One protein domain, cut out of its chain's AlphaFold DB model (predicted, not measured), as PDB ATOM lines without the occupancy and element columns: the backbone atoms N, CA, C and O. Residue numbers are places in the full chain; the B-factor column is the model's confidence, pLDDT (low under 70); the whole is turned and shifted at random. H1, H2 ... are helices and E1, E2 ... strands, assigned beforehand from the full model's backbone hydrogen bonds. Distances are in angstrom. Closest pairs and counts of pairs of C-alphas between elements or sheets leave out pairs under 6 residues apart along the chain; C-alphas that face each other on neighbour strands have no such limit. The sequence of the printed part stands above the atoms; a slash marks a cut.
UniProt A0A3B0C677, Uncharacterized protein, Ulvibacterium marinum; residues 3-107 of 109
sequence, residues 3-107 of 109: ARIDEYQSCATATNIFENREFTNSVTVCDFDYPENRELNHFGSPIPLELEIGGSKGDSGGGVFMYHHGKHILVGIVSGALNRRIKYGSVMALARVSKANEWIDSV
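AT A GLANCE: This is residues 3 to 107 of the 109 residues of an uncharacterized protein of Ulvibacterium marinum (UniProt A0A3B0C677). With little regular structure, this is a curled four-stranded sheet amid long loops, with H1 sticking out at the end. Of 105 printed residues, 37 lie in strands E1 to E4, then helix H1: mostly strand. The antiparallel sheet, E1 E4 E3 E2, is a Greek key: the meander E2 E3 E4, each beside the one before, with E1 beside E4. It is compact, radius of gyration of the C-alphas 13.5 A, spanning 45 by 34 by 30 A.

HOW THE PARTS SIT: E1, residues 27 to 32, is antiparallel to E4, residues 90 to 96, N 92 and O 30 being 2.7 A apart. E3, residues 71 to 81, forms hairpins with E2, residues 63 to 68, N 66 to O 73 2.7 A, and with E4, N 77 to O 95 3.0 A. H1, residues 101 to 107, stands free, every O i to N i+4 pair within hydrogen-bond range.

IN THESE COORDINATES: E1 begins at C-alpha 27 (130.979, 113.793, 169.782); H1 ends at C-alpha 107 (123.043, 132.048, 177.934).

THE WHOLE: The printed part has no cut; the link E1 to E2 is long. pLDDT is under 70 at residues 3 to 16 and 80 to 84.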
ATOM      1  N   ALA A   3     142.771 115.020 178.170       39.66
ATOM      2  CA  ALA A   3     143.266 114.877 176.791       39.66
ATOM      3  C   ALA A   3     144.402 115.891 176.507       39.66
ATOM      4  O   ALA A   3     144.353 117.013 177.021       39.66
ATOM      5  N   ARG A   4     145.433 115.552 175.715       38.47
ATOM      6  CA  ARG A   4     146.447 116.521 175.221       38.47
ATOM      7  C   ARG A   4     146.140 116.965 173.788       38.47
ATOM      8  O   ARG A   4     145.446 116.261 173.061       38.47
ATOM      9  N   ILE A   5     146.607 118.163 173.410       35.44
ATOM     10  CA  ILE A   5     146.296 118.776 172.104       35.44
ATOM     11  C   ILE A   5     147.170 118.245 170.966       35.44
ATOM     12  O   ILE A   5     146.771 118.306 169.807       35.44
ATOM     13  N   ASP A   6     148.339 117.715 171.302       29.67
ATOM     14  CA  ASP A   6     149.397 117.356 170.362       29.67
ATOM     15  C   ASP A   6     148.951 116.214 169.421       29.67
ATOM     16  O   ASP A   6     149.485 116.071 168.325       29.67
ATOM     17  N   GLU A   7     147.899 115.471 169.796       40.12
ATOM     18  CA  GLU A   7     147.254 114.438 168.971       40.12
ATOM     19  C   GLU A   7     145.772 114.707 168.671       40.12
ATOM     20  O   GLU A   7     145.099 113.891 168.043       40.12
ATOM     21  N   TYR A   8     145.226 115.869 169.043       37.81
ATOM     22  CA  TYR A   8     143.810 116.177 168.787       37.81
ATOM     23  C   TYR A   8     143.494 116.343 167.292       37.81
ATOM     24  O   TYR A   8     142.332 116.279 166.887       37.81
ATOM     25  N   GLN A   9     144.522 116.530 166.455       32.53
ATOM     26  CA  GLN A   9     144.385 116.491 164.999       32.53
ATOM     27  C   GLN A   9     144.114 115.074 164.458       32.53
ATOM     28  O   GLN A   9     143.472 114.959 163.411       32.53
ATOM     29  N   SER A  10     144.522 114.000 165.153       35.34
ATOM     30  CA  SER A  10     144.266 112.624 164.692       35.34
ATOM     31  C   SER A  10     142.877 112.113 165.093       35.34
ATOM     32  O   SER A  10     142.234 111.425 164.301       35.34
ATOM     33  N   CYS A  11     142.335 112.541 166.243       40.81
ATOM     34  CA  CYS A  11     140.967 112.180 166.656       40.81
ATOM     35  C   CYS A  11     139.871 112.739 165.732       40.81
ATOM     36  O   CYS A  11     138.723 112.316 165.823       40.81
ATOM     37  N   ALA A  12     140.201 113.700 164.863       38.78
ATOM     38  CA  ALA A  12     139.269 114.322 163.922       38.78
ATOM     39  C   ALA A  12     139.418 113.829 162.468       38.78
ATOM     40  O   ALA A  12     138.733 114.358 161.592       38.78
ATOM     41  N   THR A  13     140.316 112.876 162.180       37.97
ATOM     42  CA  THR A  13     140.654 112.499 160.791       37.97
ATOM     43  C   THR A  13     140.658 110.999 160.488       37.97
ATOM     44  O   THR A  13     140.636 110.632 159.312       37.97
ATOM     45  N   ALA A  14     140.593 110.121 161.489       42.38
ATOM     46  CA  ALA A  14     140.268 108.714 161.269       42.38
ATOM     47  C   ALA A  14     138.742 108.560 161.205       42.38
ATOM     48  O   ALA A  14     138.039 109.151 162.017       42.38
ATOM     49  N   THR A  15     138.239 107.828 160.206       52.88
ATOM     50  CA  THR A  15     136.828 107.446 159.994       52.88
ATOM     51  C   THR A  15     135.926 107.626 161.218       52.88
ATOM     52  O   THR A  15     136.184 107.028 162.257       52.88
ATOM     53  N   ASN A  16     134.805 108.343 161.065       65.12
ATOM     54  CA  ASN A  16     133.778 108.525 162.104       65.12
ATOM     55  C   ASN A  16     133.188 107.206 162.643       65.12
ATOM     56  O   ASN A  16     132.288 107.251 163.468       65.12
ATOM     57  N   ILE A  17     133.629 106.042 162.169       78.88
ATOM     58  CA  ILE A  17     133.093 104.735 162.515       78.88
ATOM     59  C   ILE A  17     134.097 103.984 163.392       78.88
ATOM     60  O   ILE A  17     135.225 103.739 162.975       78.88
ATOM     61  N   PHE A  18     133.657 103.545 164.570       81.56
ATOM     62  CA  PHE A  18     134.392 102.625 165.442       81.56
ATOM     63  C   PHE A  18     133.445 101.534 165.936       81.56
ATOM     64  O   PHE A  18     132.340 101.839 166.383       81.56
ATOM     65  N   GLU A  19     133.845 100.264 165.829       84.44
ATOM     66  CA  GLU A  19     133.007  99.112 166.210       84.44
ATOM     67  C   GLU A  19     131.564  99.192 165.654       84.44
ATOM     68  O   GLU A  19     130.583  98.964 166.364       84.44
ATOM     69  N   ASN A  20     131.423  99.539 164.368       84.12
ATOM     70  CA  ASN A  20     130.137  99.733 163.673       84.12
ATOM     71  C   ASN A  20     129.255 100.872 164.222       84.12
ATOM     72  O   ASN A  20     128.054 100.904 163.954       84.12
ATOM     73  N   ARG A  21     129.822 101.811 164.983       80.81
ATOM     74  CA  ARG A  21     129.128 103.012 165.457       80.81
ATOM     75  C   ARG A  21     129.694 104.238 164.784       80.81
ATOM     76  O   ARG A  21     130.896 104.459 164.852       80.81
ATOM     77  N   GLU A  22     128.819 105.036 164.193       83.81
ATOM     78  CA  GLU A  22     129.183 106.311 163.593       83.81
ATOM     79  C   GLU A  22     129.064 107.454 164.615       83.81
ATOM     80  O   GLU A  22     128.050 107.593 165.304       83.81
ATOM     81  N   PHE A  23     130.097 108.283 164.709       80.69
ATOM     82  CA  PHE A  23     130.134 109.492 165.512       80.69
ATOM     83  C   PHE A  23     129.859 110.708 164.649       80.69
ATOM     84  O   PHE A  23     130.442 110.911 163.584       80.69
ATOM     85  N   THR A  24     128.984 111.568 165.149       84.38
ATOM     86  CA  THR A  24     128.786 112.885 164.559       84.38
ATOM     87  C   THR A  24     129.889 113.834 165.023       84.38
ATOM     88  O   THR A  24     130.553 113.610 166.034       84.38
ATOM     89  N   ASN A  25     130.022 114.979 164.351       84.06
ATOM     90  CA  ASN A  25     130.947 116.045 164.756       84.06
ATOM     91  C   ASN A  25     130.598 116.679 166.130       84.06
ATOM     92  O   ASN A  25     131.329 117.540 166.619       84.06
ATOM     93  N   SER A  26     129.483 116.280 166.751       86.25
ATOM     94  CA  SER A  26     129.069 116.687 168.103       86.25
ATOM     95  C   SER A  26     129.628 115.788 169.208       86.25
ATOM     96  O   SER A  26     129.393 116.052 170.388       86.25
ATOM     97  N   VAL A  27     130.372 114.741 168.847       86.44
ATOM     98  CA  VAL A  27     130.979 113.793 169.782       86.44
ATOM     99  C   VAL A  27     132.496 113.943 169.755       86.44
ATOM    100  O   VAL A  27     133.106 114.063 168.695       86.44
ATOM    101  N   THR A  28     133.103 113.927 170.936       86.31
ATOM    102  CA  THR A  28     134.547 113.761 171.112       86.31
ATOM    103  C   THR A  28     134.798 112.343 171.601       86.31
ATOM    104  O   THR A  28     134.166 111.911 172.564       86.31
ATOM    105  N   VAL A  29     135.738 111.636 170.981       85.75
ATOM    106  CA  VAL A  29     136.154 110.296 171.408       85.75
ATOM    107  C   VAL A  29     137.598 110.296 171.893       85.75
ATOM    108  O   VAL A  29     138.425 111.081 171.431       85.75
ATOM    109  N   CYS A  30     137.863 109.439 172.870       84.69
ATOM    110  CA  CYS A  30     139.190 109.146 173.406       84.69
ATOM    111  C   CYS A  30     139.133 107.797 174.112       84.69
ATOM    112  O   CYS A  30     138.062 107.368 174.545       84.69
ATOM    113  N   ASP A  31     140.259 107.135 174.239       85.88
ATOM    114  CA  ASP A  31     140.410 105.865 174.921       85.88
ATOM    115  C   ASP A  31     141.244 105.985 176.189       85.88
ATOM    116  O   ASP A  31     141.801 107.032 176.499       85.88
ATOM    117  N   PHE A  32     141.191 104.919 176.983       89.00
ATOM    118  CA  PHE A  32     142.048 104.730 178.139       89.00
ATOM    119  C   PHE A  32     143.254 103.890 177.713       89.00
ATOM    120  O   PHE A  32     143.142 102.662 177.656       89.00
ATOM    121  N   ASP A  33     144.376 104.536 177.416       88.81
ATOM    122  CA  ASP A  33     145.524 103.921 176.749       88.81
ATOM    123  C   ASP A  33     146.111 102.739 177.521       88.81
ATOM    124  O   ASP A  33     146.426 102.825 178.710       88.81
ATOM    125  N   TYR A  34     146.335 101.624 176.824       91.69
ATOM    126  CA  TYR A  34     147.021 100.458 177.359       91.69
ATOM    127  C   TYR A  34     148.547 100.584 177.176       91.69
ATOM    128  O   TYR A  34     149.032 100.466 176.047       91.69
ATOM    129  N   PRO A  35     149.346 100.734 178.256       90.06
ATOM    130  CA  PRO A  35     150.812 100.776 178.160       90.06
ATOM    131  C   PRO A  35     151.466  99.554 177.500       90.06
ATOM    132  O   PRO A  35     152.537  99.685 176.910       90.06
ATOM    133  N   GLU A  36     150.863  98.369 177.611       93.44
ATOM    134  CA  GLU A  36     151.498  97.112 177.184       93.44
ATOM    135  C   GLU A  36     151.043  96.643 175.797       93.44
ATOM    136  O   GLU A  36     151.675  95.765 175.213       93.44
ATOM    137  N   ASN A  37     149.958  97.207 175.253       91.25
ATOM    138  CA  ASN A  37     149.415  96.791 173.964       91.25
ATOM    139  C   ASN A  37     148.867  97.979 173.165       91.25
ATOM    140  O   ASN A  37     147.715  98.374 173.321       91.25
ATOM    141  N   ARG A  38     149.696  98.490 172.252       89.19
ATOM    142  CA  ARG A  38     149.389  99.658 171.412       89.19
ATOM    143  C   ARG A  38     148.270  99.418 170.399       89.19
ATOM    144  O   ARG A  38     147.661 100.382 169.964       89.19
ATOM    145  N   GLU A  39     147.973  98.166 170.049       88.31
ATOM    146  CA  GLU A  39     146.882  97.833 169.115       88.31
ATOM    147  C   GLU A  39     145.493  98.097 169.716       88.31
ATOM    148  O   GLU A  39     144.492  98.132 169.001       88.31
ATOM    149  N   LEU A  40     145.427  98.266 171.040       87.81
ATOM    150  CA  LEU A  40     144.213  98.629 171.763       87.81
ATOM    151  C   LEU A  40     144.076 100.145 171.972       87.81
ATOM    152  O   LEU A  40     143.085 100.559 172.569       87.81
ATOM    153  N   ASN A  41     145.035 100.941 171.477       88.19
ATOM    154  CA  ASN A  41     145.015 102.399 171.574       88.19
ATOM    155  C   ASN A  41     144.551 102.970 170.227       88.19
ATOM    156  O   ASN A  41     145.294 102.987 169.242       88.19
ATOM    157  N   HIS A  42     143.281 103.343 170.152       84.88
ATOM    158  CA  HIS A  42     142.558 103.630 168.920       84.88
ATOM    159  C   HIS A  42     142.495 105.121 168.575       84.88
ATOM    160  O   HIS A  42     142.332 105.447 167.396       84.88
ATOM    161  N   PHE A  43     142.595 106.026 169.556       82.88
ATOM    162  CA  PHE A  43     142.418 107.461 169.337       82.88
ATOM    163  C   PHE A  43     143.535 108.286 169.984       82.88
ATOM    164  O   PHE A  43     143.905 108.090 171.128       82.88
ATOM    165  N   GLY A  44     144.031 109.301 169.275       77.81
ATOM    166  CA  GLY A  44     145.020 110.220 169.843       77.81
ATOM    167  C   GLY A  44     146.401 109.579 170.028       77.81
ATOM    168  O   GLY A  44     146.882 108.883 169.129       77.81
ATOM    169  N   SER A  45     147.069 109.881 171.149       81.50
ATOM    170  CA  SER A  45     148.322 109.214 171.519       81.50
ATOM    171  C   SER A  45     148.083 107.741 171.754       81.50
ATOM    172  O   SER A  45     147.096 107.398 172.374       81.50
ATOM    173  N   PRO A  46     149.052 106.879 171.436       82.50
ATOM    174  CA  PRO A  46     149.144 105.565 172.049       82.50
ATOM    175  C   PRO A  46     150.038 105.558 173.303       82.50
ATOM    176  O   PRO A  46     150.418 104.472 173.747       82.50
ATOM    177  N   ILE A  47     150.504 106.714 173.797       85.94
ATOM    178  CA  ILE A  47     151.382 106.825 174.970       85.94
ATOM    179  C   ILE A  47     150.535 107.229 176.183       85.94
ATOM    180  O   ILE A  47     150.177 108.406 176.286       85.94
ATOM    181  N   PRO A  48     150.312 106.308 177.140       85.38
ATOM    182  CA  PRO A  48     149.480 106.606 178.287       85.38
ATOM    183  C   PRO A  48     150.024 107.762 179.115       85.38
ATOM    184  O   PRO A  48     151.237 107.920 179.309       85.38
ATOM    185  N   LEU A  49     149.109 108.545 179.665       82.62
ATOM    186  CA  LEU A  49     149.448 109.609 180.596       82.62
ATOM    187  C   LEU A  49     149.665 109.067 182.010       82.62
ATOM    188  O   LEU A  49     149.086 108.065 182.435       82.62
ATOM    189  N   GLU A  50     150.469 109.789 182.787       82.06
ATOM    190  CA  GLU A  50     150.522 109.558 184.225       82.06
ATOM    191  C   GLU A  50     149.124 109.784 184.824       82.06
ATOM    192  O   GLU A  50     148.494 110.816 184.578       82.06
ATOM    193  N   LEU A  51     148.641 108.806 185.598       81.88
ATOM    194  CA  LEU A  51     147.295 108.792 186.186       81.88
ATOM    195  C   LEU A  51     146.159 108.894 185.154       81.88
ATOM    196  O   LEU A  51     145.079 109.419 185.448       81.88
ATOM    197  N   GLU A  52     146.381 108.387 183.944       83.50
ATOM    198  CA  GLU A  52     145.294 108.201 182.999       83.50
ATOM    199  C   GLU A  52     144.258 107.211 183.539       83.50
ATOM    200  O   GLU A  52     144.586 106.212 184.182       83.50
ATOM    201  N   ILE A  53     142.987 107.517 183.300       80.62
ATOM    202  CA  ILE A  53     141.863 106.701 183.737       80.62
ATOM    203  C   ILE A  53     140.662 106.963 182.830       80.62
ATOM    204  O   ILE A  53     140.406 108.106 182.439       80.62
ATOM    205  N   GLY A  54     139.907 105.906 182.530       81.94
ATOM    206  CA  GLY A  54     138.602 106.015 181.878       81.94
ATOM    207  C   GLY A  54     137.479 106.416 182.845       81.94
ATOM    208  O   GLY A  54     137.601 106.300 184.059       81.94
ATOM    209  N   GLY A  55     136.355 106.876 182.303       79.25
ATOM    210  CA  GLY A  55     135.188 107.338 183.058       79.25
ATOM    211  C   GLY A  55     134.288 106.195 183.517       79.25
ATOM    212  O   GLY A  55     134.000 105.262 182.764       79.25
ATOM    213  N   SER A  56     133.845 106.271 184.769       81.50
ATOM    214  CA  SER A  56     133.108 105.227 185.477       81.50
ATOM    215  C   SER A  56     131.633 105.557 185.640       81.50
ATOM    216  O   SER A  56     131.145 106.637 185.301       81.50
ATOM    217  N   LYS A  57     130.896 104.610 186.226       83.06
ATOM    218  CA  LYS A  57     129.582 104.907 186.794       83.06
ATOM    219  C   LYS A  57     129.731 106.006 187.848       83.06
ATOM    220  O   LYS A  57     130.564 105.884 188.738       83.06
ATOM    221  N   GLY A  58     128.881 107.023 187.757       85.88
ATOM    222  CA  GLY A  58     128.913 108.190 188.640       85.88
ATOM    223  C   GLY A  58     129.595 109.411 188.021       85.88
ATOM    224  O   GLY A  58     129.254 110.520 188.407       85.88
ATOM    225  N   ASP A  59     130.443 109.231 187.003       87.00
ATOM    226  CA  ASP A  59     131.102 110.355 186.321       87.00
ATOM    227  C   ASP A  59     130.207 111.026 185.267       87.00
ATOM    228  O   ASP A  59     130.579 112.052 184.704       87.00
ATOM    229  N   SER A  60     129.030 110.459 184.975       90.38
ATOM    230  CA  SER A  60     128.057 111.007 184.024       90.38
ATOM    231  C   SER A  60     127.710 112.467 184.334       90.38
ATOM    232  O   SER A  60     127.333 112.803 185.452       90.38
ATOM    233  N   GLY A  61     127.811 113.332 183.324       92.62
ATOM    234  CA  GLY A  61     127.654 114.784 183.439       92.62
ATOM    235  C   GLY A  61     128.932 115.526 183.845       92.62
ATOM    236  O   GLY A  61     128.982 116.748 183.730       92.62
ATOM    237  N   GLY A  62     129.977 114.817 184.277       92.12
ATOM    238  CA  GLY A  62     131.263 115.397 184.652       92.12
ATOM    239  C   GLY A  62     132.040 115.967 183.464       92.12
ATOM    240  O   GLY A  62     131.890 115.531 182.321       92.12
ATOM    241  N   GLY A  63     132.898 116.949 183.743       91.19
ATOM    242  CA  GLY A  63     133.754 117.581 182.742       91.19
ATOM    243  C   GLY A  63     135.047 116.805 182.478       91.19
ATOM    244  O   GLY A  63     135.735 116.373 183.403       91.19
ATOM    245  N   VAL A  64     135.412 116.688 181.204       88.19
ATOM    246  CA  VAL A  64     136.710 116.194 180.737       88.19
ATOM    247  C   VAL A  64     137.529 117.377 180.259       88.19
ATOM    248  O   VAL A  64     137.091 118.149 179.404       88.19
ATOM    249  N   PHE A  65     138.732 117.512 180.809       87.50
ATOM    250  CA  PHE A  65     139.576 118.674 180.576       87.50
ATOM    251  C   PHE A  65     140.771 118.328 179.696       87.50
ATOM    252  O   PHE A  65     141.190 117.187 179.591       87.50
ATOM    253  N   MET A  66     141.362 119.330 179.085       83.00
ATOM    254  CA  MET A  66     142.587 119.243 178.312       83.00
ATOM    255  C   MET A  66     143.620 120.180 178.912       83.00
ATOM    256  O   MET A  66     143.249 121.243 179.401       83.00
ATOM    257  N   TYR A  67     144.908 119.820 178.868       82.19
ATOM    258  CA  TYR A  67     145.956 120.820 179.098       82.19
ATOM    259  C   TYR A  67     146.332 121.456 177.779       82.19
ATOM    260  O   TYR A  67     146.711 120.744 176.852       82.19
ATOM    261  N   HIS A  68     146.307 122.776 177.719       80.88
ATOM    262  CA  HIS A  68     146.791 123.494 176.559       80.88
ATOM    263  C   HIS A  68     147.378 124.840 176.976       80.88
ATOM    264  O   HIS A  68     146.733 125.600 177.696       80.88
ATOM    265  N   HIS A  69     148.620 125.108 176.556       89.19
ATOM    266  CA  HIS A  69     149.344 126.358 176.827       89.19
ATOM    267  C   HIS A  69     149.242 126.840 178.288       89.19
ATOM    268  O   HIS A  69     148.902 127.989 178.565       89.19
ATOM    269  N   GLY A  70     149.503 125.941 179.239       91.12
ATOM    270  CA  GLY A  70     149.483 126.276 180.666       91.12
ATOM    271  C   GLY A  70     148.089 126.333 181.305       91.12
ATOM    272  O   GLY A  70     147.974 126.703 182.470       91.12
ATOM    273  N   LYS A  71     147.023 125.989 180.573       91.12
ATOM    274  CA  LYS A  71     145.635 126.090 181.043       91.12
ATOM    275  C   LYS A  71     144.893 124.767 180.929       91.12
ATOM    276  O   LYS A  71     145.155 123.962 180.039       91.12
ATOM    277  N   HIS A  72     143.942 124.562 181.835       87.94
ATOM    278  CA  HIS A  72     142.952 123.499 181.720       87.94
ATOM    279  C   HIS A  72     141.742 124.009 180.933       87.94
ATOM    280  O   HIS A  72     141.154 125.021 181.305       87.94
ATOM    281  N   ILE A  73     141.374 123.316 179.859       92.12
ATOM    282  CA  ILE A  73     140.246 123.660 178.984       92.12
ATOM    283  C   ILE A  73     139.214 122.542 179.065       92.12
ATOM    284  O   ILE A  73     139.574 121.381 178.914       92.12
ATOM    285  N   LEU A  74     137.943 122.860 179.299       92.94
ATOM    286  CA  LEU A  74     136.862 121.875 179.248       92.94
ATOM    287  C   LEU A  74     136.595 121.488 177.782       92.94
ATOM    288  O   LEU A  74     136.249 122.342 176.973       92.94
ATOM    289  N   VAL A  75     136.762 120.211 177.434       90.38
ATOM    290  CA  VAL A  75     136.662 119.728 176.040       90.38
ATOM    291  C   VAL A  75     135.532 118.734 175.814       90.38
ATOM    292  O   VAL A  75     135.052 118.595 174.687       90.38
ATOM    293  N   GLY A  76     135.075 118.061 176.870       91.44
ATOM    294  CA  GLY A  76     134.007 117.079 176.770       91.44
ATOM    295  C   GLY A  76     133.172 116.978 178.036       91.44
ATOM    296  O   GLY A  76     133.660 117.271 179.125       91.44
ATOM    297  N   ILE A  77     131.931 116.525 177.891       93.50
ATOM    298  CA  ILE A  77     131.077 116.107 179.007       93.50
ATOM    299  C   ILE A  77     130.906 114.594 178.950       93.50
ATOM    300  O   ILE A  77     130.578 114.039 177.896       93.50
ATOM    301  N   VAL A  78     131.120 113.921 180.078       90.31
ATOM    302  CA  VAL A  78     130.935 112.473 180.200       90.31
ATOM    303  C   VAL A  78     129.460 112.145 179.980       90.31
ATOM    304  O   VAL A  78     128.611 112.450 180.812       90.31
ATOM    305  N   SER A  79     129.144 111.510 178.855       83.25
ATOM    306  CA  SER A  79     127.779 111.080 178.524       83.25
ATOM    307  C   SER A  79     127.673 109.555 178.508       83.25
ATOM    308  O   SER A  79     126.751 108.987 179.092       83.25
ATOM    309  N   GLY A  80     128.678 108.875 177.946       69.00
ATOM    310  CA  GLY A  80     128.778 107.423 177.996       69.00
ATOM    311  C   GLY A  80     130.150 106.896 177.583       69.00
ATOM    312  O   GLY A  80     131.001 107.609 177.059       69.00
ATOM    313  N   ALA A  81     130.358 105.606 177.813       64.75
ATOM    314  CA  ALA A  81     131.473 104.860 177.251       64.75
ATOM    315  C   ALA A  81     130.926 103.843 176.247       64.75
ATOM    316  O   ALA A  81     129.832 103.300 176.442       64.75
ATOM    317  N   LEU A  82     131.674 103.572 175.177       69.56
ATOM    318  CA  LEU A  82     131.315 102.496 174.247       69.56
ATOM    319  C   LEU A  82     131.374 101.144 174.964       69.56
ATOM    320  O   LEU A  82     130.499 100.299 174.767       69.56
ATOM    321  N   ASN A  83     132.323 101.030 175.899       66.88
ATOM    322  CA  ASN A  83     132.507  99.903 176.799       66.88
ATOM    323  C   ASN A  83     132.025 100.236 178.219       66.88
ATOM    324  O   ASN A  83     132.532 101.137 178.875       66.88
ATOM    325  N   ARG A  84     131.059  99.464 178.740       65.00
ATOM    326  CA  ARG A  84     130.487  99.661 180.093       65.00
ATOM    327  C   ARG A  84     131.436  99.312 181.247       65.00
ATOM    328  O   ARG A  84     131.125  99.609 182.398       65.00
ATOM    329  N   ARG A  85     132.546  98.636 180.952       76.56
ATOM    330  CA  ARG A  85     133.589  98.291 181.917       76.56
ATOM    331  C   ARG A  85     134.824  99.101 181.569       76.56
ATOM    332  O   ARG A  85     135.365  98.911 180.487       76.56
ATOM    333  N   ILE A  86     135.275  99.941 182.496       80.12
ATOM    334  CA  ILE A  86     136.544 100.646 182.334       80.12
ATOM    335  C   ILE A  86     137.672  99.639 182.466       80.12
ATOM    336  O   ILE A  86     137.820  98.967 183.489       80.12
ATOM    337  N   LYS A  87     138.459  99.543 181.411       87.25
ATOM    338  CA  LYS A  87     139.734  98.841 181.357       87.25
ATOM    339  C   LYS A  87     140.597  99.531 180.310       87.25
ATOM    340  O   LYS A  87     140.064 100.270 179.483       87.25
ATOM    341  N   TYR A  88     141.887  99.247 180.312       89.31
ATOM    342  CA  TYR A  88     142.761  99.659 179.223       89.31
ATOM    343  C   TYR A  88     142.195  99.272 177.840       89.31
ATOM    344  O   TYR A  88     141.556  98.222 177.696       89.31
ATOM    345  N   GLY A  89     142.365 100.164 176.865       86.06
ATOM    346  CA  GLY A  89     141.773 100.133 175.524       86.06
ATOM    347  C   GLY A  89     140.280 100.482 175.463       86.06
ATOM    348  O   GLY A  89     139.635 100.323 174.430       86.06
ATOM    349  N   SER A  90     139.657 100.895 176.573       86.38
ATOM    350  CA  SER A  90     138.235 101.269 176.545       86.38
ATOM    351  C   SER A  90     138.044 102.655 175.957       86.38
ATOM    352  O   SER A  90     138.600 103.618 176.470       86.38
ATOM    353  N   VAL A  91     137.166 102.758 174.960       85.31
ATOM    354  CA  VAL A  91     136.817 104.025 174.310       85.31
ATOM    355  C   VAL A  91     135.637 104.705 175.004       85.31
ATOM    356  O   VAL A  91     134.594 104.100 175.290       85.31
ATOM    357  N   MET A  92     135.789 106.003 175.222       85.56
ATOM    358  CA  MET A  92     134.789 106.925 175.735       85.56
ATOM    359  C   MET A  92     134.247 107.826 174.632       85.56
ATOM    360  O   MET A  92     134.989 108.288 173.770       85.56
ATOM    361  N   ALA A  93     132.947 108.111 174.706       86.00
ATOM    362  CA  ALA A  93     132.261 109.031 173.811       86.00
ATOM    363  C   ALA A  93     131.641 110.168 174.636       86.00
ATOM    364  O   ALA A  93     130.759 109.973 175.476       86.00
ATOM    365  N   LEU A  94     132.143 111.372 174.408       88.75
ATOM    366  CA  LEU A  94     131.848 112.573 175.175       88.75
ATOM    367  C   LEU A  94     131.016 113.534 174.329       88.75
ATOM    368  O   LEU A  94     131.213 113.623 173.117       88.75
ATOM    369  N   ALA A  95     130.147 114.322 174.962       92.00
ATOM    370  CA  ALA A  95     129.559 115.465 174.269       92.00
ATOM    371  C   ALA A  95     130.656 116.511 174.025       92.00
ATOM    372  O   ALA A  95     131.329 116.918 174.975       92.00
ATOM    373  N   ARG A  96     130.857 116.937 172.774       91.50
ATOM    374  CA  ARG A  96     131.911 117.887 172.405       91.50
ATOM    375  C   ARG A  96     131.519 119.309 172.794       91.50
ATOM    376  O   ARG A  96     130.680 119.923 172.139       91.50
ATOM    377  N   VAL A  97     132.183 119.865 173.805       94.00
ATOM    378  CA  VAL A  97     131.821 121.179 174.372       94.00
ATOM    379  C   VAL A  97     131.974 122.307 173.356       94.00
ATOM    380  O   VAL A  97     131.094 123.151 173.254       94.00
ATOM    381  N   SER A  98     133.001 122.258 172.501       92.62
ATOM    382  CA  SER A  98     133.230 123.304 171.495       92.62
ATOM    383  C   SER A  98     132.094 123.461 170.475       92.62
ATOM    384  O   SER A  98     132.057 124.452 169.756       92.62
ATOM    385  N   LYS A  99     131.196 122.473 170.345       93.19
ATOM    386  CA  LYS A  99     130.010 122.569 169.477       93.19
ATOM    387  C   LYS A  99     128.848 123.312 170.121       93.19
ATOM    388  O   LYS A  99     127.921 123.677 169.412       93.19
ATOM    389  N   ALA A 100     128.911 123.532 171.428       94.56
ATOM    390  CA  ALA A 100     127.909 124.254 172.189       94.56
ATOM    391  C   ALA A 100     128.334 125.693 172.521       94.56
ATOM    392  O   ALA A 100     127.541 126.386 173.141       94.56
ATOM    393  N   ASN A 101     129.532 126.148 172.121       94.12
ATOM    394  CA  ASN A 101     130.057 127.469 172.497       94.12
ATOM    395  C   ASN A 101     129.076 128.609 172.191       94.12
ATOM    396  O   ASN A 101     128.709 129.323 173.107       94.12
ATOM    397  N   GLU A 102     128.567 128.710 170.957       96.31
ATOM    398  CA  GLU A 102     127.620 129.778 170.580       96.31
ATOM    399  C   GLU A 102     126.362 129.790 171.463       96.31
ATOM    400  O   GLU A 102     125.869 130.846 171.850       96.31
ATOM    401  N   TRP A 103     125.843 128.607 171.805       96.75
ATOM    402  CA  TRP A 103     124.700 128.487 172.704       96.75
ATOM    403  C   TRP A 103     125.069 128.852 174.145       96.75
ATOM    404  O   TRP A 103     124.309 129.570 174.789       96.75
ATOM    405  N   ILE A 104     126.213 128.380 174.648       95.75
ATOM    406  CA  ILE A 104     126.701 128.706 175.994       95.75
ATOM    407  C   ILE A 104     126.837 130.221 176.126       95.75
ATOM    408  O   ILE A 104     126.241 130.780 177.040       95.75
ATOM    409  N   ASP A 105     127.536 130.863 175.188       97.06
ATOM    410  CA  ASP A 105     127.758 132.310 175.157       97.06
ATOM    411  C   ASP A 105     126.410 133.053 175.181       97.06
ATOM    412  O   ASP A 105     126.197 133.918 176.020       97.06
ATOM    413  N   SER A 106     125.420 132.610 174.392       97.81
ATOM    414  CA  SER A 106     124.072 133.212 174.383       97.81
ATOM    415  C   SER A 106     123.286 133.129 175.704       97.81
ATOM    416  O   SER A 106     122.258 133.791 175.840       97.81
ATOM    417  N   VAL A 107     123.707 132.271 176.639       97.94
ATOM    418  CA  VAL A 107     123.043 132.048 177.934       97.94
ATOM    419  C   VAL A 107     123.805 132.704 179.086       97.94
ATOM    420  O   VAL A 107     123.184 133.048 180.093       97.94
TER     421      VAL A 107